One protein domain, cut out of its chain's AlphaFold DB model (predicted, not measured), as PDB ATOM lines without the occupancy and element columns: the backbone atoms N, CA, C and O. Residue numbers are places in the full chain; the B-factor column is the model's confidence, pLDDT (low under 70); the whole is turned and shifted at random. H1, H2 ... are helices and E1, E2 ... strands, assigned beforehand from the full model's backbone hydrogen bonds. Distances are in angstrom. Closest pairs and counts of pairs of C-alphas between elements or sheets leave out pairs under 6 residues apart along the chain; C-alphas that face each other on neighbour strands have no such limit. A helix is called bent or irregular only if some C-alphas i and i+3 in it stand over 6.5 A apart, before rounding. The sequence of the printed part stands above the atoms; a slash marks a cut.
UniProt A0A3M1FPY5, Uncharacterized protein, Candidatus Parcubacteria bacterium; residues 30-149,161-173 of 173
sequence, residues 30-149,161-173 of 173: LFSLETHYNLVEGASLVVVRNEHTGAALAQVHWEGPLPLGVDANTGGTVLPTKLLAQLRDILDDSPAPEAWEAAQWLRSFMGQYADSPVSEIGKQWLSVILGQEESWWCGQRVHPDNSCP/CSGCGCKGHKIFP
ATOM      1  N   LEU A  30     130.374 132.551 114.177       79.50
ATOM      2  CA  LEU A  30     129.082 132.560 114.816       79.50
ATOM      3  C   LEU A  30     129.291 131.838 116.142       79.50
ATOM      4  O   LEU A  30     129.540 130.632 116.189       79.50
ATOM      5  N   PHE A  31     129.283 132.599 117.221       87.31
ATOM      6  CA  PHE A  31     129.155 132.075 118.569       87.31
ATOM      7  C   PHE A  31     127.710 132.240 119.028       87.31
ATOM      8  O   PHE A  31     126.995 133.136 118.576       87.31
ATOM      9  N   SER A  32     127.285 131.379 119.941       89.44
ATOM     10  CA  SER A  32     126.013 131.534 120.632       89.44
ATOM     11  C   SER A  32     126.189 131.491 122.137       89.44
ATOM     12  O   SER A  32     127.113 130.868 122.661       89.44
ATOM     13  N   LEU A  33     125.278 132.159 122.831       89.56
ATOM     14  CA  LEU A  33     125.092 132.077 124.265       89.56
ATOM     15  C   LEU A  33     123.826 131.273 124.539       89.56
ATOM     16  O   LEU A  33     122.721 131.722 124.236       89.56
ATOM     17  N   GLU A  34     123.991 130.094 125.119       86.88
ATOM     18  CA  GLU A  34     122.902 129.189 125.458       86.88
ATOM     19  C   GLU A  34     122.659 129.164 126.963       86.88
ATOM     20  O   GLU A  34     123.585 128.940 127.740       86.88
ATOM     21  N   THR A  35     121.408 129.307 127.386       81.44
ATOM     22  CA  THR A  35     120.989 129.140 128.779       81.44
ATOM     23  C   THR A  35     120.120 127.900 128.924       81.44
ATOM     24  O   THR A  35     119.120 127.741 128.226       81.44
ATOM     25  N   HIS A  36     120.443 127.058 129.896       77.56
ATOM     26  CA  HIS A  36     119.749 125.810 130.197       77.56
ATOM     27  C   HIS A  36     119.332 125.812 131.665       77.56
ATOM     28  O   HIS A  36     120.111 126.241 132.510       77.56
ATOM     29  N   TYR A  37     118.141 125.304 131.991       71.19
ATOM     30  CA  TYR A  37     117.725 125.084 133.380       71.19
ATOM     31  C   TYR A  37     117.419 123.610 133.618       71.19
ATOM     32  O   TYR A  37     116.588 123.020 132.925       71.19
ATOM     33  N   ASN A  38     118.087 123.020 134.606       68.31
ATOM     34  CA  ASN A  38     117.850 121.650 135.021       68.31
ATOM     35  C   ASN A  38     116.913 121.640 136.234       68.31
ATOM     36  O   ASN A  38     117.305 122.000 137.342       68.31
ATOM     37  N   LEU A  39     115.678 121.176 136.027       63.00
ATOM     38  CA  LEU A  39     114.677 121.049 137.089       63.00
ATOM     39  C   LEU A  39     115.079 120.073 138.201       63.00
ATOM     40  O   LEU A  39     114.671 120.262 139.344       63.00
ATOM     41  N   VAL A  40     115.832 119.022 137.870       68.56
ATOM     42  CA  VAL A  40     116.234 117.984 138.830       68.56
ATOM     43  C   VAL A  40     117.318 118.517 139.759       68.56
ATOM     44  O   VAL A  40     117.267 118.297 140.965       68.56
ATOM     45  N   GLU A  41     118.281 119.242 139.195       69.31
ATOM     46  CA  GLU A  41     119.388 119.842 139.947       69.31
ATOM     47  C   GLU A  41     119.012 121.191 140.569       69.31
ATOM     48  O   GLU A  41     119.710 121.678 141.454       69.31
ATOM     49  N   GLY A  42     117.920 121.811 140.113       69.44
ATOM     50  CA  GLY A  42     117.508 123.140 140.551       69.44
ATOM     51  C   GLY A  42     118.516 124.229 140.176       69.44
ATOM     52  O   GLY A  42     118.566 125.259 140.843       69.44
ATOM     53  N   ALA A  43     119.312 124.020 139.127       75.56
ATOM     54  CA  ALA A  43     120.407 124.898 138.729       75.56
ATOM     55  C   ALA A  43     120.366 125.197 137.230       75.56
ATOM     56  O   ALA A  43     119.878 124.396 136.426       75.56
ATOM     57  N   SER A  44     120.893 126.358 136.858       79.62
ATOM     58  CA  SER A  44     121.053 126.744 135.460       79.62
ATOM     59  C   SER A  44     122.492 126.534 134.995       79.62
ATOM     60  O   SER A  44     123.441 126.636 135.773       79.62
ATOM     61  N   LEU A  45     122.653 126.275 133.705       84.38
ATOM     62  CA  LEU A  45     123.933 126.213 133.015       84.38
ATOM     63  C   LEU A  45     123.895 127.210 131.864       84.38
ATOM     64  O   LEU A  45     122.970 127.180 131.054       84.38
ATOM     65  N   VAL A  46     124.902 128.071 131.778       88.38
ATOM     66  CA  VAL A  46     125.082 128.958 130.627       88.38
ATOM     67  C   VAL A  46     126.346 128.572 129.894       88.38
ATOM     68  O   VAL A  46     127.373 128.338 130.529       88.38
ATOM     69  N   VAL A  47     126.263 128.482 128.571       91.81
ATOM     70  CA  VAL A  47     127.338 128.001 127.707       91.81
ATOM     71  C   VAL A  47     127.539 128.981 126.563       91.81
ATOM     72  O   VAL A  47     126.575 129.372 125.915       91.81
ATOM     73  N   VAL A  48     128.789 129.340 126.287       94.19
ATOM     74  CA  VAL A  48     129.167 129.952 125.011       94.19
ATOM     75  C   VAL A  48     129.625 128.840 124.081       94.19
ATOM     76  O   VAL A  48     130.530 128.078 124.439       94.19
ATOM     77  N   ARG A  49     129.013 128.723 122.904       92.31
ATOM     78  CA  ARG A  49     129.370 127.714 121.901       92.31
ATOM     79  C   ARG A  49     129.877 128.345 120.624       92.31
ATOM     80  O   ARG A  49     129.418 129.408 120.228       92.31
ATOM     81  N   ASN A  50     130.775 127.636 119.954       89.56
ATOM     82  CA  ASN A  50     131.063 127.857 118.546       89.56
ATOM     83  C   ASN A  50     129.961 127.176 117.715       89.56
ATOM     84  O   ASN A  50     129.788 125.962 117.807       89.56
ATOM     85  N   GLU A  51     129.215 127.930 116.909       84.06
ATOM     86  CA  GLU A  51     128.091 127.407 116.115       84.06
ATOM     87  C   GLU A  51     128.534 126.497 114.974       84.06
ATOM     88  O   GLU A  51     127.782 125.624 114.543       84.06
ATOM     89  N   HIS A  52     129.758 126.674 114.482       84.69
ATOM     90  CA  HIS A  52     130.281 125.856 113.397       84.69
ATOM     91  C   HIS A  52     130.693 124.464 113.885       84.69
ATOM     92  O   HIS A  52     130.431 123.464 113.218       84.69
ATOM     93  N   THR A  53     131.345 124.391 115.048       84.81
ATOM     94  CA  THR A  53     131.899 123.135 115.582       84.81
ATOM     95  C   THR A  53     131.031 122.495 116.664       84.81
ATOM     96  O   THR A  53     131.218 121.322 116.986       84.81
ATOM     97  N   GLY A  54     130.103 123.248 117.259       82.94
ATOM     98  CA  GLY A  54     129.323 122.848 118.434       82.94
ATOM     99  C   GLY A  54     130.132 122.804 119.738       82.94
ATOM    100  O   GLY A  54     129.586 122.453 120.792       82.94
ATOM    101  N   ALA A  55     131.425 123.145 119.691       86.56
ATOM    102  CA  ALA A  55     132.304 123.111 120.851       86.56
ATOM    103  C   ALA A  55     131.858 124.137 121.901       86.56
ATOM    104  O   ALA A  55     131.576 125.291 121.576       86.56
ATOM    105  N   ALA A  56     131.808 123.715 123.167       91.44
ATOM    106  CA  ALA A  56     131.626 124.631 124.286       91.44
ATOM    107  C   ALA A  56     132.949 125.361 124.548       91.44
ATOM    108  O   ALA A  56     133.938 124.729 124.913       91.44
ATOM    109  N   LEU A  57     132.955 126.677 124.348       94.00
ATOM    110  CA  LEU A  57     134.119 127.537 124.563       94.00
ATOM    111  C   LEU A  57     134.229 127.977 126.027       94.00
ATOM    112  O   LEU A  57     135.327 128.058 126.566       94.00
ATOM    113  N   ALA A  58     133.091 128.225 126.677       97.12
ATOM    114  CA  ALA A  58     133.010 128.524 128.102       97.12
ATOM    115  C   ALA A  58     131.675 128.058 128.677       97.12
ATOM    116  O   ALA A  58     130.667 128.018 127.971       97.12
ATOM    117  N   GLN A  59     131.660 127.725 129.968       95.19
ATOM    118  CA  GLN A  59     130.446 127.323 130.667       95.19
ATOM    119  C   GLN A  59     130.464 127.768 132.129       95.19
ATOM    120  O   GLN A  59     131.494 127.691 132.796       95.19
ATOM    121  N   VAL A  60     129.316 128.209 132.638       94.25
ATOM    122  CA  VAL A  60     129.148 128.662 134.024       94.25
ATOM    123  C   VAL A  60     127.872 128.066 134.602       94.25
ATOM    124  O   VAL A  60     126.795 128.175 134.015       94.25
ATOM    125  N   HIS A  61     127.998 127.463 135.783       88.88
ATOM    126  CA  HIS A  61     126.856 127.040 136.584       88.88
ATOM    127  C   HIS A  61     126.305 128.215 137.389       88.88
ATOM    128  O   HIS A  61     127.057 128.999 137.973       88.88
ATOM    129  N   TRP A  62     124.983 128.294 137.462       82.75
ATOM    130  CA  TRP A  62     124.262 129.285 138.241       82.75
ATOM    131  C   TRP A  62     123.288 128.594 139.190       82.75
ATOM    132  O   TRP A  62     122.499 127.739 138.791       82.75
ATOM    133  N   GLU A  63     123.359 128.964 140.465       81.62
ATOM    134  CA  GLU A  63     122.476 128.425 141.491       81.62
ATOM    135  C   GLU A  63     121.047 128.939 141.281       81.62
ATOM    136  O   GLU A  63     120.808 130.150 141.252       81.62
ATOM    137  N   GLY A  64     120.089 128.020 141.149       73.75
ATOM    138  CA  GLY A  64     118.699 128.371 140.892       73.75
ATOM    139  C   GLY A  64     118.391 128.689 139.423       73.75
ATOM    140  O   GLY A  64     119.235 128.532 138.532       73.75
ATOM    141  N   PRO A  65     117.151 129.125 139.148       69.25
ATOM    142  CA  PRO A  65     116.780 129.643 137.839       69.25
ATOM    143  C   PRO A  65     117.513 130.961 137.557       69.25
ATOM    144  O   PRO A  65     117.704 131.791 138.452       69.25
ATOM    145  N   LEU A  66     117.903 131.176 136.301       68.94
ATOM    146  CA  LEU A  66     118.418 132.473 135.871       68.94
ATOM    147  C   LEU A  66     117.308 133.528 135.961       68.94
ATOM    148  O   LEU A  66     116.170 133.245 135.574       68.94
ATOM    149  N   PRO A  67     117.616 134.751 136.428       62.34
ATOM    150  CA  PRO A  67     116.692 135.871 136.338       62.34
ATOM    151  C   PRO A  67     116.620 136.332 134.874       62.34
ATOM    152  O   PRO A  67     117.259 137.305 134.482       62.34
ATOM    153  N   LEU A  68     115.885 135.572 134.064       64.00
ATOM    154  CA  LEU A  68     115.651 135.840 132.652       64.00
ATOM    155  C   LEU A  68     114.525 136.862 132.510       64.00
ATOM    156  O   LEU A  68     113.473 136.751 133.142       64.00
ATOM    157  N   GLY A  69     114.749 137.850 131.658       64.81
ATOM    158  CA  GLY A  69     113.785 138.892 131.341       64.81
ATOM    159  C   GLY A  69     114.091 139.513 129.990       64.81
ATOM    160  O   GLY A  69     115.063 139.144 129.335       64.81
ATOM    161  N   VAL A  70     113.255 140.461 129.588       69.56
ATOM    162  CA  VAL A  70     113.426 141.219 128.349       69.56
ATOM    163  C   VAL A  70     113.495 142.696 128.709       69.56
ATOM    164  O   VAL A  70     112.679 143.173 129.502       69.56
ATOM    165  N   ASP A  71     114.468 143.415 128.158       72.88
ATOM    166  CA  ASP A  71     114.525 144.865 128.299       72.88
ATOM    167  C   ASP A  71     113.344 145.499 127.558       72.88
ATOM    168  O   ASP A  71     113.111 145.236 126.380       72.88
ATOM    169  N   ALA A  72     112.586 146.346 128.251       68.19
ATOM    170  CA  ALA A  72     111.351 146.906 127.710       68.19
ATOM    171  C   ALA A  72     111.574 147.871 126.531       68.19
ATOM    172  O   ALA A  72     110.637 148.117 125.773       68.19
ATOM    173  N   ASN A  73     112.778 148.432 126.382       74.06
ATOM    174  CA  ASN A  73     113.072 149.419 125.347       74.06
ATOM    175  C   ASN A  73     113.653 148.765 124.095       74.06
ATOM    176  O   ASN A  73     113.301 149.148 122.982       74.06
ATOM    177  N   THR A  74     114.560 147.804 124.270       75.56
ATOM    178  CA  THR A  74     115.275 147.173 123.155       75.56
ATOM    179  C   THR A  74     114.692 145.825 122.753       75.56
ATOM    180  O   THR A  74     114.962 145.358 121.649       75.56
ATOM    181  N   GLY A  75     113.913 145.186 123.628       71.50
ATOM    182  CA  GLY A  75     113.450 143.816 123.429       71.50
ATOM    183  C   GLY A  75     114.549 142.758 123.592       71.50
ATOM    184  O   GLY A  75     114.291 141.590 123.319       71.50
ATOM    185  N   GLY A  76     115.759 143.138 124.022       71.44
ATOM    186  CA  GLY A  76     116.874 142.209 124.221       71.44
ATOM    187  C   GLY A  76     116.730 141.368 125.489       71.44
ATOM    188  O   GLY A  76     116.169 141.829 126.487       71.44
ATOM    189  N   THR A  77     117.272 140.150 125.473       78.81
ATOM    190  CA  THR A  77     117.291 139.277 126.655       78.81
ATOM    191  C   THR A  77     118.243 139.828 127.714       78.81
ATOM    192  O   THR A  77     119.338 140.302 127.421       78.81
ATOM    193  N   VAL A  78     117.825 139.755 128.971       79.69
ATOM    194  CA  VAL A  78     118.572 140.267 130.116       79.69
ATOM    195  C   VAL A  78     119.210 139.121 130.892       79.69
ATOM    196  O   VAL A  78     118.521 138.171 131.265       79.69
ATOM    197  N   LEU A  79     120.509 139.236 131.182       85.69
ATOM    198  CA  LEU A  79     121.262 138.285 132.007       85.69
ATOM    199  C   LEU A  79     122.061 138.980 133.118       85.69
ATOM    200  O   LEU A  79     122.434 140.147 132.976       85.69
ATOM    201  N   PRO A  80     122.387 138.276 134.221       89.50
ATOM    202  CA  PRO A  80     123.319 138.787 135.216       89.50
ATOM    203  C   PRO A  80     124.673 139.136 134.597       89.50
ATOM    204  O   PRO A  80     125.363 138.283 134.044       89.50
ATOM    205  N   THR A  81     125.112 140.378 134.780       94.31
ATOM    206  CA  THR A  81     126.417 140.863 134.297       94.31
ATOM    207  C   THR A  81     127.559 140.047 134.895       94.31
ATOM    208  O   THR A  81     128.553 139.766 134.233       94.31
ATOM    209  N   LYS A  82     127.392 139.603 136.149       94.81
ATOM    210  CA  LYS A  82     128.363 138.748 136.832       94.81
ATOM    211  C   LYS A  82     128.591 137.431 136.091       94.81
ATOM    212  O   LYS A  82     129.722 136.969 136.022       94.81
ATOM    213  N   LEU A  83     127.527 136.855 135.534       93.25
ATOM    214  CA  LEU A  83     127.607 135.620 134.766       93.25
ATOM    215  C   LEU A  83     128.375 135.840 133.460       93.25
ATOM    216  O   LEU A  83     129.236 135.033 133.120       93.25
ATOM    217  N   LEU A  84     128.114 136.950 132.762       95.38
ATOM    218  CA  LEU A  84     128.847 137.302 131.541       95.38
ATOM    219  C   LEU A  84     130.333 137.520 131.823       95.38
ATOM    220  O   LEU A  84     131.170 137.033 131.073       95.38
ATOM    221  N   ALA A  85     130.662 138.162 132.945       97.38
ATOM    222  CA  ALA A  85     132.042 138.325 133.383       97.38
ATOM    223  C   ALA A  85     132.729 136.984 133.690       97.38
ATOM    224  O   ALA A  85     133.886 136.803 133.335       97.38
ATOM    225  N   GLN A  86     132.023 136.020 134.291       97.56
ATOM    226  CA  GLN A  86     132.579 134.683 134.533       97.56
ATOM    227  C   GLN A  86     132.867 133.937 133.227       97.56
ATOM    228  O   GLN A  86     133.904 133.293 133.108       97.56
ATOM    229  N   LEU A  87     131.966 134.029 132.245       97.75
ATOM    230  CA  LEU A  87     132.191 133.448 130.921       97.75
ATOM    231  C   LEU A  87     133.358 134.136 130.206       97.75
ATOM    232  O   LEU A  87     134.210 133.448 129.657       97.75
ATOM    233  N   ARG A  88     133.422 135.473 130.257       97.75
ATOM    234  CA  ARG A  88     134.530 136.276 129.722       97.75
ATOM    235  C   ARG A  88     135.870 135.825 130.302       97.75
ATOM    236  O   ARG A  88     136.767 135.542 129.524       97.75
ATOM    237  N   ASP A  89     135.984 135.705 131.624       97.94
ATOM    238  CA  ASP A  89     137.244 135.318 132.278       97.94
ATOM    239  C   ASP A  89     137.707 133.921 131.829       97.94
ATOM    240  O   ASP A  89     138.877 133.726 131.520       97.94
ATOM    241  N   ILE A  90     136.780 132.961 131.697       98.00
ATOM    242  CA  ILE A  90     137.095 131.620 131.169       98.00
ATOM    243  C   ILE A  90     137.586 131.695 129.716       98.00
ATOM    244  O   ILE A  90     138.504 130.969 129.337       98.00
ATOM    245  N   LEU A  91     136.960 132.541 128.892       97.19
ATOM    246  CA  LEU A  91     137.341 132.718 127.491       97.19
ATOM    247  C   LEU A  91     138.693 133.427 127.347       97.19
ATOM    248  O   LEU A  91     139.474 133.048 126.479       97.19
ATOM    249  N   ASP A  92     138.991 134.411 128.196       96.62
ATOM    250  CA  ASP A  92     140.275 135.120 128.193       96.62
ATOM    251  C   ASP A  92     141.440 134.198 128.590       96.62
ATOM    252  O   ASP A  92     142.537 134.322 128.046       96.62
ATOM    253  N   ASP A  93     141.195 133.247 129.496       96.44
ATOM    254  CA  ASP A  93     142.173 132.237 129.918       96.44
ATOM    255  C   ASP A  93     142.293 131.060 128.925       96.44
ATOM    256  O   ASP A  93     143.145 130.175 129.083       96.44
ATOM    257  N   SER A  94     141.442 131.013 127.896       94.62
ATOM    258  CA  SER A  94     141.392 129.909 126.941       94.62
ATOM    259  C   SER A  94     142.488 130.018 125.873       94.62
ATOM    260  O   SER A  94     142.697 131.082 125.292       94.62
ATOM    261  N   PRO A  95     143.158 128.906 125.513       90.62
ATOM    262  CA  PRO A  95     144.108 128.885 124.404       90.62
ATOM    263  C   PRO A  95     143.429 128.822 123.022       90.62
ATOM    264  O   PRO A  95     144.128 128.831 122.007       90.62
ATOM    265  N   ALA A  96     142.099 128.685 122.960       86.62
ATOM    266  CA  ALA A  96     141.364 128.587 121.703       86.62
ATOM    267  C   ALA A  96     141.347 129.953 120.982       86.62
ATOM    268  O   ALA A  96     140.908 130.935 121.582       86.62
ATOM    269  N   PRO A  97     141.785 130.044 119.710       83.69
ATOM    270  CA  PRO A  97     141.828 131.312 118.975       83.69
ATOM    271  C   PRO A  97     140.485 132.057 118.937       83.69
ATOM    272  O   PRO A  97     140.451 133.278 119.067       83.69
ATOM    273  N   GLU A  98     139.378 131.326 118.815       87.75
ATOM    274  CA  GLU A  98     138.017 131.867 118.768       87.75
ATOM    275  C   GLU A  98     137.495 132.366 120.126       87.75
ATOM    276  O   GLU A  98     136.509 133.104 120.179       87.75
ATOM    277  N   ALA A  99     138.135 131.984 121.237       91.69
ATOM    278  CA  ALA A  99     137.682 132.383 122.566       91.69
ATOM    279  C   ALA A  99     137.848 133.890 122.789       91.69
ATOM    280  O   ALA A  99     136.979 134.516 123.394       91.69
ATOM    281  N   TRP A 100     138.902 134.488 122.226       92.00
ATOM    282  CA  TRP A 100     139.128 135.928 122.324       92.00
ATOM    283  C   TRP A 100     138.001 136.735 121.664       92.00
ATOM    284  O   TRP A 100     137.493 137.683 122.261       92.00
ATOM    285  N   GLU A 101     137.555 136.338 120.468       92.12
ATOM    286  CA  GLU A 101     136.451 137.005 119.761       92.12
ATOM    287  C   GLU A 101     135.130 136.868 120.527       92.12
ATOM    288  O   GLU A 101     134.419 137.858 120.730       92.12
ATOM    289  N   ALA A 102     134.839 135.670 121.044       93.00
ATOM    290  CA  ALA A 102     133.670 135.437 121.885       93.00
ATOM    291  C   ALA A 102     133.714 136.279 123.179       93.00
ATOM    292  O   ALA A 102     132.693 136.818 123.610       93.00
ATOM    293  N   ALA A 103     134.895 136.455 123.780       95.31
ATOM    294  CA  ALA A 103     135.068 137.295 124.962       95.31
ATOM    295  C   ALA A 103     134.827 138.782 124.650       95.31
ATOM    296  O   ALA A 103     134.209 139.484 125.452       95.31
ATOM    297  N   GLN A 104     135.278 139.277 123.491       93.62
ATOM    298  CA  GLN A 104     134.988 140.647 123.040       93.62
ATOM    299  C   GLN A 104     133.492 140.865 122.797       93.62
ATOM    300  O   GLN A 104     132.946 141.906 123.170       93.62
ATOM    301  N   TRP A 105     132.804 139.870 122.240       92.56
ATOM    302  CA  TRP A 105     131.355 139.927 122.086       92.56
ATOM    303  C   TRP A 105     130.639 140.045 123.434       92.56
ATOM    304  O   TRP A 105     129.820 140.950 123.600       92.56
ATOM    305  N   LEU A 106     131.001 139.233 124.435       95.00
ATOM    306  CA  LEU A 106     130.424 139.351 125.782       95.00
ATOM    307  C   LEU A 106     130.666 140.736 126.399       95.00
ATOM    308  O   LEU A 106     129.735 141.336 126.943       95.00
ATOM    309  N   ARG A 107     131.884 141.276 126.267       96.25
ATOM    310  CA  ARG A 107     132.244 142.618 126.761       96.25
ATOM    311  C   ARG A 107     131.339 143.714 126.206       96.25
ATOM    312  O   ARG A 107     131.001 144.640 126.945       96.25
ATOM    313  N   SER A 108     130.905 143.599 124.949       94.38
ATOM    314  CA  SER A 108     130.059 144.607 124.295       94.38
ATOM    315  C   SER A 108     128.719 144.850 125.009       94.38
ATOM    316  O   SER A 108     128.191 145.961 124.959       94.38
ATOM    317  N   PHE A 109     128.210 143.858 125.748       93.69
ATOM    318  CA  PHE A 109     126.955 143.956 126.505       93.69
ATOM    319  C   PHE A 109     127.143 144.407 127.955       93.69
ATOM    320  O   PHE A 109     126.189 144.827 128.607       93.69
ATOM    321  N   MET A 110     128.368 144.323 128.474       95.12
ATOM    322  CA  MET A 110     128.670 144.552 129.891       95.12
ATOM    323  C   MET A 110     128.868 146.037 130.236       95.12
ATOM    324  O   MET A 110     128.940 146.399 131.415       95.12
ATOM    325  N   GLY A 111     128.955 146.911 129.227       93.06
ATOM    326  CA  GLY A 111     129.111 148.354 129.403       93.06
ATOM    327  C   GLY A 111     130.329 148.698 130.264       93.06
ATOM    328  O   GLY A 111     131.439 148.249 129.996       93.06
ATOM    329  N   GLN A 112     130.123 149.465 131.339       94.50
ATOM    330  CA  GLN A 112     131.207 149.871 132.247       94.50
ATOM    331  C   GLN A 112     131.885 148.705 132.989       94.50
ATOM    332  O   GLN A 112     132.946 148.901 133.574       94.50
ATOM    333  N   TYR A 113     131.286 147.510 132.980       96.50
ATOM    334  CA  TYR A 113     131.827 146.324 133.646       96.50
ATOM    335  C   TYR A 113     132.654 145.427 132.722       96.50
ATOM    336  O   TYR A 113     133.118 144.380 133.173       96.50
ATOM    337  N   ALA A 114     132.843 145.818 131.455       96.69
ATOM    338  CA  ALA A 114     133.517 145.022 130.428       96.69
ATOM    339  C   ALA A 114     134.872 144.451 130.873       96.69
ATOM    340  O   ALA A 114     135.167 143.306 130.544       96.69
ATOM    341  N   ASP A 115     135.631 145.177 131.697       96.50
ATOM    342  CA  ASP A 115     136.944 144.747 132.201       96.50
ATOM    343  C   ASP A 115     137.008 144.652 133.738       96.50
ATOM    344  O   ASP A 115     138.071 144.433 134.316       96.50
ATOM    345  N   SER A 116     135.872 144.796 134.431       96.88
ATOM    346  CA  SER A 116     135.827 144.672 135.892       96.88
ATOM    347  C   SER A 116     136.022 143.214 136.329       96.88
ATOM    348  O   SER A 116     135.433 142.318 135.710       96.88
ATOM    349  N   PRO A 117     136.761 142.945 137.421       96.50
ATOM    350  CA  PRO A 117     136.821 141.619 138.029       96.50
ATOM    351  C   PRO A 117     135.430 141.108 138.438       96.50
ATOM    352  O   PRO A 117     134.615 141.856 138.982       96.50
ATOM    353  N   VAL A 118     135.169 139.805 138.271       95.69
ATOM    354  CA  VAL A 118     133.894 139.159 138.670       95.69
ATOM    355  C   VAL A 118     133.534 139.402 140.143       95.69
ATOM    356  O   VAL A 118     132.352 139.452 140.505       95.69
ATOM    357  N   SER A 119     134.535 139.533 141.016       95.81
ATOM    358  CA  SER A 119     134.351 139.799 142.448       95.81
ATOM    359  C   SER A 119     133.708 141.159 142.734       95.81
ATOM    360  O   SER A 119     133.004 141.281 143.735       95.81
ATOM    361  N   GLU A 120     133.894 142.144 141.855       96.25
ATOM    362  CA  GLU A 120     133.381 143.513 142.000       96.25
ATOM    363  C   GLU A 120     131.969 143.686 141.421       96.25
ATOM    364  O   GLU A 120     131.286 144.669 141.710       96.25
ATOM    365  N   ILE A 121     131.498 142.716 140.635       94.88
ATOM    366  CA  ILE A 121     130.195 142.770 139.974       94.88
ATOM    367  C   ILE A 121     129.114 142.208 140.904       94.88
ATOM    368  O   ILE A 121     129.132 141.034 141.307       94.88
ATOM    369  N   GLY A 122     128.144 143.060 141.242       90.06
ATOM    370  CA  GLY A 122     126.984 142.699 142.057       90.06
ATOM    371  C   GLY A 122     126.047 141.712 141.351       90.06
ATOM    372  O   GLY A 122     125.870 141.762 140.135       90.06
ATOM    373  N   LYS A 123     125.389 140.825 142.115       82.75
ATOM    374  CA  LYS A 123     124.411 139.855 141.571       82.75
ATOM    375  C   LYS A 123     123.181 140.524 140.940       82.75
ATOM    376  O   LYS A 123     122.528 139.920 140.100       82.75
ATOM    377  N   GLN A 124     122.864 141.745 141.358       81.56
ATOM    378  CA  GLN A 124     121.711 142.520 140.905       81.56
ATOM    379  C   GLN A 124     121.965 143.306 139.611       81.56
ATOM    380  O   GLN A 124     121.051 143.949 139.103       81.56
ATOM    381  N   TRP A 125     123.201 143.317 139.103       90.12
ATOM    382  CA  TRP A 125     123.542 144.058 137.893       90.12
ATOM    383  C   TRP A 125     123.235 143.224 136.666       90.12
ATOM    384  O   TRP A 125     123.729 142.106 136.514       90.12
ATOM    385  N   LEU A 126     122.446 143.795 135.769       88.12
ATOM    386  CA  LEU A 126     121.907 143.117 134.607       88.12
ATOM    387  C   LEU A 126     122.467 143.746 133.329       88.12
ATOM    388  O   LEU A 126     122.599 144.965 133.250       88.12
ATOM    389  N   SER A 127     122.801 142.904 132.360       90.56
ATOM    390  CA  SER A 127     123.247 143.296 131.025       90.56
ATOM    391  C   SER A 127     122.185 142.895 130.011       90.56
ATOM    392  O   SER A 127     121.610 141.807 130.112       90.56
ATOM    393  N   VAL A 128     121.932 143.775 129.046       86.69
ATOM    394  CA  VAL A 128     121.019 143.511 127.932       86.69
ATOM    395  C   VAL A 128     121.831 142.933 126.784       86.69
ATOM    396  O   VAL A 128     122.773 143.567 126.314       86.69
ATOM    397  N   ILE A 129     121.458 141.743 126.337       86.75
ATOM    398  CA  ILE A 129     122.099 141.053 125.226       86.75
ATOM    399  C   ILE A 129     121.233 141.242 123.991       86.75
ATOM    400  O   ILE A 129     120.083 140.802 123.936       86.75
ATOM    401  N   LEU A 130     121.801 141.941 123.014       82.31
ATOM    402  CA  LEU A 130     121.194 142.153 121.709       82.31
ATOM    403  C   LEU A 130     121.715 141.088 120.746       82.31
ATOM    404  O   LEU A 130     122.916 140.831 120.696       82.31
ATOM    405  N   GLY A 131     120.807 140.490 119.986       77.69
ATOM    406  CA  GLY A 131     121.117 139.450 119.016       77.69
ATOM    407  C   GLY A 131     119.845 138.791 118.501       77.69
ATOM    408  O   GLY A 131     118.737 139.119 118.940       77.69
ATOM    409  N   GLN A 132     120.002 137.856 117.575       76.12
ATOM    410  CA  GLN A 132     118.922 136.953 117.210       76.12
ATOM    411  C   GLN A 132     118.727 135.925 118.325       76.12
ATOM    412  O   GLN A 132     119.692 135.392 118.874       76.12
ATOM    413  N   GLU A 133     117.470 135.658 118.666       72.38
ATOM    414  CA  GLU A 133     117.121 134.789 119.783       72.38
ATOM    415  C   GLU A 133     116.287 133.597 119.320       72.38
ATOM    416  O   GLU A 133     115.239 133.738 118.687       72.38
ATOM    417  N   GLU A 134     116.722 132.408 119.722       69.88
ATOM    418  CA  GLU A 134     115.915 131.201 119.719       69.88
ATOM    419  C   GLU A 134     115.548 130.824 121.154       69.88
ATOM    420  O   GLU A 134     116.404 130.536 121.988       69.88
ATOM    421  N   SER A 135     114.250 130.800 121.445       62.41
ATOM    422  CA  SER A 135     113.728 130.347 122.734       62.41
ATOM    423  C   SER A 135     113.411 128.849 122.697       62.41
ATOM    424  O   SER A 135     112.760 128.344 121.777       62.41
ATOM    425  N   TRP A 136     113.829 128.130 123.733       51.00
ATOM    426  CA  TRP A 136     113.526 126.720 123.968       51.00
ATOM    427  C   TRP A 136     112.704 126.565 125.249       51.00
ATOM    428  O   TRP A 136     112.846 127.324 126.207       51.00
ATOM    429  N   TRP A 137     111.845 125.555 125.282       53.69
ATOM    430  CA  TRP A 137     111.002 125.211 126.419       53.69
ATOM    431  C   TRP A 137     111.167 123.734 126.737       53.69
ATOM    432  O   TRP A 137     110.858 122.891 125.898       53.69
ATOM    433  N   CYS A 138     111.685 123.406 127.924       46.00
ATOM    434  CA  CYS A 138     111.853 122.011 128.370       46.00
ATOM    435  C   CYS A 138     112.543 121.087 127.331       46.00
ATOM    436  O   CYS A 138     112.195 119.913 127.223       46.00
ATOM    437  N   GLY A 139     113.483 121.606 126.528       37.88
ATOM    438  CA  GLY A 139     114.158 120.842 125.465       37.88
ATOM    439  C   GLY A 139     113.420 120.759 124.118       37.88
ATOM    440  O   GLY A 139     113.865 120.027 123.238       37.88
ATOM    441  N   GLN A 140     112.327 121.503 123.919       35.72
ATOM    442  CA  GLN A 140     111.651 121.673 122.627       35.72
ATOM    443  C   GLN A 140     111.701 123.136 122.164       35.72
ATOM    444  O   GLN A 140     111.560 124.058 122.964       35.72
ATOM    445  N   ARG A 141     111.912 123.368 120.864       40.44
ATOM    446  CA  ARG A 141     111.943 124.715 120.269       40.44
ATOM    447  C   ARG A 141     110.566 125.377 120.412       40.44
ATOM    448  O   ARG A 141     109.561 124.763 120.056       40.44
ATOM    449  N   VAL A 142     110.515 126.608 120.920       43.59
ATOM    450  CA  VAL A 142     109.279 127.409 120.955       43.59
ATOM    451  C   VAL A 142     109.138 128.120 119.616       43.59
ATOM    452  O   VAL A 142     110.124 128.615 119.066       43.59
ATOM    453  N   HIS A 143     107.928 128.139 119.060       39.47
ATOM    454  CA  HIS A 143     107.674 128.843 117.808       39.47
ATOM    455  C   HIS A 143     107.787 130.373 117.994       39.47
ATOM    456  O   HIS A 143     107.586 130.877 119.100       39.47
ATOM    457  N   PRO A 144     108.079 131.138 116.921       43.19
ATOM    458  CA  PRO A 144     108.239 132.599 116.981       43.19
ATOM    459  C   PRO A 144     107.005 133.366 117.487       43.19
ATOM    460  O   PRO A 144     107.105 134.532 117.849       43.19
ATOM    461  N   ASP A 145     105.836 132.727 117.498       46.06
ATOM    462  CA  ASP A 145     104.561 133.265 117.982       46.06
ATOM    463  C   ASP A 145     104.317 132.994 119.480       46.06
ATOM    464  O   ASP A 145     103.202 133.180 119.968       46.06
ATOM    465  N   ASN A 146     105.341 132.549 120.219       43.78
ATOM    466  CA  ASN A 146     105.256 132.096 121.612       43.78
ATOM    467  C   ASN A 146     104.310 130.901 121.827       43.78
ATOM    468  O   ASN A 146     103.949 130.599 122.971       43.78
ATOM    469  N   SER A 147     103.913 130.191 120.764       38.22
ATOM    470  CA  SER A 147     103.168 128.943 120.902       38.22
ATOM    471  C   SER A 147     104.124 127.800 121.263       38.22
ATOM    472  O   SER A 147     105.186 127.601 120.663       38.22
ATOM    473  N   CYS A 148     103.771 127.056 122.313       39.91
ATOM    474  CA  CYS A 148     104.495 125.860 122.726       39.91
ATOM    475  C   CYS A 148     103.863 124.634 122.041       39.91
ATOM    476  O   CYS A 148     102.677 124.378 122.264       39.91
ATOM    477  N   PRO A 149     104.606 123.856 121.231       36.25
ATOM    478  CA  PRO A 149     104.045 122.722 120.495       36.25
ATOM    479  C   PRO A 149     103.870 121.433 121.325       36.25
ATOM    480  O   PRO A 149     103.561 120.386 120.757       36.25
ATOM    481  N   CYS A 161     102.498 131.525 129.249       39.72
ATOM    482  CA  CYS A 161     103.303 130.477 129.873       39.72
ATOM    483  C   CYS A 161     103.707 130.960 131.280       39.72
ATOM    484  O   CYS A 161     104.866 131.259 131.544       39.72
ATOM    485  N   SER A 162     102.728 131.160 132.167       32.25
ATOM    486  CA  SER A 162     102.911 131.832 133.464       32.25
ATOM    487  C   SER A 162     103.381 130.913 134.595       32.25
ATOM    488  O   SER A 162     103.454 131.357 135.736       32.25
ATOM    489  N   GLY A 163     103.723 129.652 134.311       35.41
ATOM    490  CA  GLY A 163     103.945 128.652 135.362       35.41
ATOM    491  C   GLY A 163     105.156 127.732 135.215       35.41
ATOM    492  O   GLY A 163     105.310 126.831 136.035       35.41
ATOM    493  N   CYS A 164     106.020 127.892 134.208       36.62
ATOM    494  CA  CYS A 164     107.092 126.919 133.961       36.62
ATOM    495  C   CYS A 164     108.450 127.606 133.802       36.62
ATOM    496  O   CYS A 164     108.762 128.141 132.743       36.62
ATOM    497  N   GLY A 165     109.278 127.552 134.850       40.31
ATOM    498  CA  GLY A 165     110.637 128.114 134.903       40.31
ATOM    499  C   GLY A 165     111.680 127.414 134.016       40.31
ATOM    500  O   GLY A 165     112.853 127.423 134.356       40.31
ATOM    501  N   CYS A 166     111.274 126.799 132.902       45.94
ATOM    502  CA  CYS A 166     112.114 125.980 132.019       45.94
ATOM    503  C   CYS A 166     112.322 126.620 130.641       45.94
ATOM    504  O   CYS A 166     112.263 125.933 129.617       45.94
ATOM    505  N   LYS A 167     112.503 127.942 130.610       54.12
ATOM    506  CA  LYS A 167     112.822 128.680 129.388       54.12
ATOM    507  C   LYS A 167     114.342 128.689 129.209       54.12
ATOM    508  O   LYS A 167     115.057 129.211 130.058       54.12
ATOM    509  N   GLY A 168     114.822 128.061 128.142       59.69
ATOM    510  CA  GLY A 168     116.196 128.204 127.672       59.69
ATOM    511  C   GLY A 168     116.249 129.205 126.524       59.69
ATOM    512  O   GLY A 168     115.279 129.338 125.784       59.69
ATOM    513  N   HIS A 169     117.357 129.914 126.378       68.00
ATOM    514  CA  HIS A 169     117.572 130.887 125.315       68.00
ATOM    515  C   HIS A 169     118.873 130.554 124.618       68.00
ATOM    516  O   HIS A 169     119.861 130.261 125.284       68.00
ATOM    517  N   LYS A 170     118.877 130.632 123.297       77.19
ATOM    518  CA  LYS A 170     120.079 130.656 122.483       77.19
ATOM    519  C   LYS A 170     120.129 132.004 121.782       77.19
ATOM    520  O   LYS A 170     119.227 132.328 121.015       77.19
ATOM    521  N   ILE A 171     121.156 132.787 122.075       78.88
ATOM    522  CA  ILE A 171     121.344 134.134 121.530       78.88
ATOM    523  C   ILE A 171     122.603 134.128 120.676       78.88
ATOM    524  O   ILE A 171     123.629 133.622 121.124       78.88
ATOM    525  N   PHE A 172     122.543 134.681 119.474       81.69
ATOM    526  CA  PHE A 172     123.686 134.801 118.567       81.69
ATOM    527  C   PHE A 172     123.703 136.192 117.906       81.69
ATOM    528  O   PHE A 172     122.660 136.855 117.904       81.69
ATOM    529  N   PRO A 173     124.873 136.668 117.432       76.25
ATOM    530  CA  PRO A 173     125.030 137.986 116.809       76.25
ATOM    531  C   PRO A 173     124.015 138.307 115.707       76.25
ATOM    532  O   PRO A 173     123.610 137.383 114.963       76.25
TER     533      PRO A 173
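Overview. This is residues 30 to 149 and 161 to 173 of the 173 residues of an uncharacterized protein of Candidatus Parcubacteria bacterium (UniProt A0A3M1FPY5). A twisted wall of five antiparallel strands, in the order E3, E2, E1, E7, E6, has a helical hairpin, H1 and H2, packed over one face toward its E3 edge, making two layers with helices on one face of the sheet. A small two-stranded antiparallel sheet, E4 and E5, sits at the ends of the helices, with E5 near both of them, and loops run on past the far ends of E6 and E7. The printed part has 133 residues, in the chain order E1, E2, E3, E4, H1, H2, E5, E6, E7, of mixed class. It is compact, with a radius of gyration of the C-alphas of 14.4 A and spans of 40 by 33 by 32 A.

Arrangement. Look first at E1, residues 31 to 38, E2, residues 43 to 50, and E3, residues 56 to 63: they form a meander, each strand the antiparallel neighbour of the one before, and E1 and E2, like E2 and E3, are hairpins. N 34 and O 47 are 2.8 A apart, and N 46 and O 60 are 2.9 A apart. On the other side of E1 comes E7, residues 167 to 172, with N 33 and O 171 at 2.8 A, then the edge strand E6, residues 132 to 137, with N 134 and O 170 at 2.8 A. H1, residues 81 to 92, is on this sheet at a height of 8.4 A; the C-alphas of Leu 87 and Ala 58 of E3 are its closest to that strand, 5.7 A apart. H2, residues 97 to 113, is on the same face at a height of 10.6 A, over E2 and E1. The two helices touch, closest at the C-alphas of Arg 88 and Ala 103, 4.9 A, at a shallow tilt of 28 degrees, opposite ways. H2 is irregular, C-alphas 109 and 112 being 9.3 A apart, with a kink of 55 degrees near residue 107. Every O i to N i+4 pair is within hydrogen-bond range in H1, and 7 of 13 in H2. E4, residues 77 to 80, pairs with E5, residues 126 to 129, N 127 and O 79 being 2.8 A apart; the closest C-alphas of E5 and H2 are those of Ser 127 and Met 110, 5.7 A.

Along the chain. Find C-alpha 31 at (129.155, 132.075, 118.569), where E1 begins its 22.5 A run; E2 spans 23.0 A and E3 19.9 A. H1 is 16.2 A long, and H2 runs 23.3 A to C-alpha 113 at (131.827, 146.324, 133.646). E7 ends at C-alpha 172, (123.686, 134.801, 118.567).

Size, cuts and confidence. The C-alphas of Pro 95 and Ser 162 are farthest apart, at 42.3 A. Residues 150 to 160 are cut out, and C-alphas 149 and 161 are 12.2 A apart across the cut. The links E3 to E4 and H2 to E5 are long. Look for pLDDT under 70 at residues 38 to 42, 65 to 70, 72, 134 to 149 and 161 to 169.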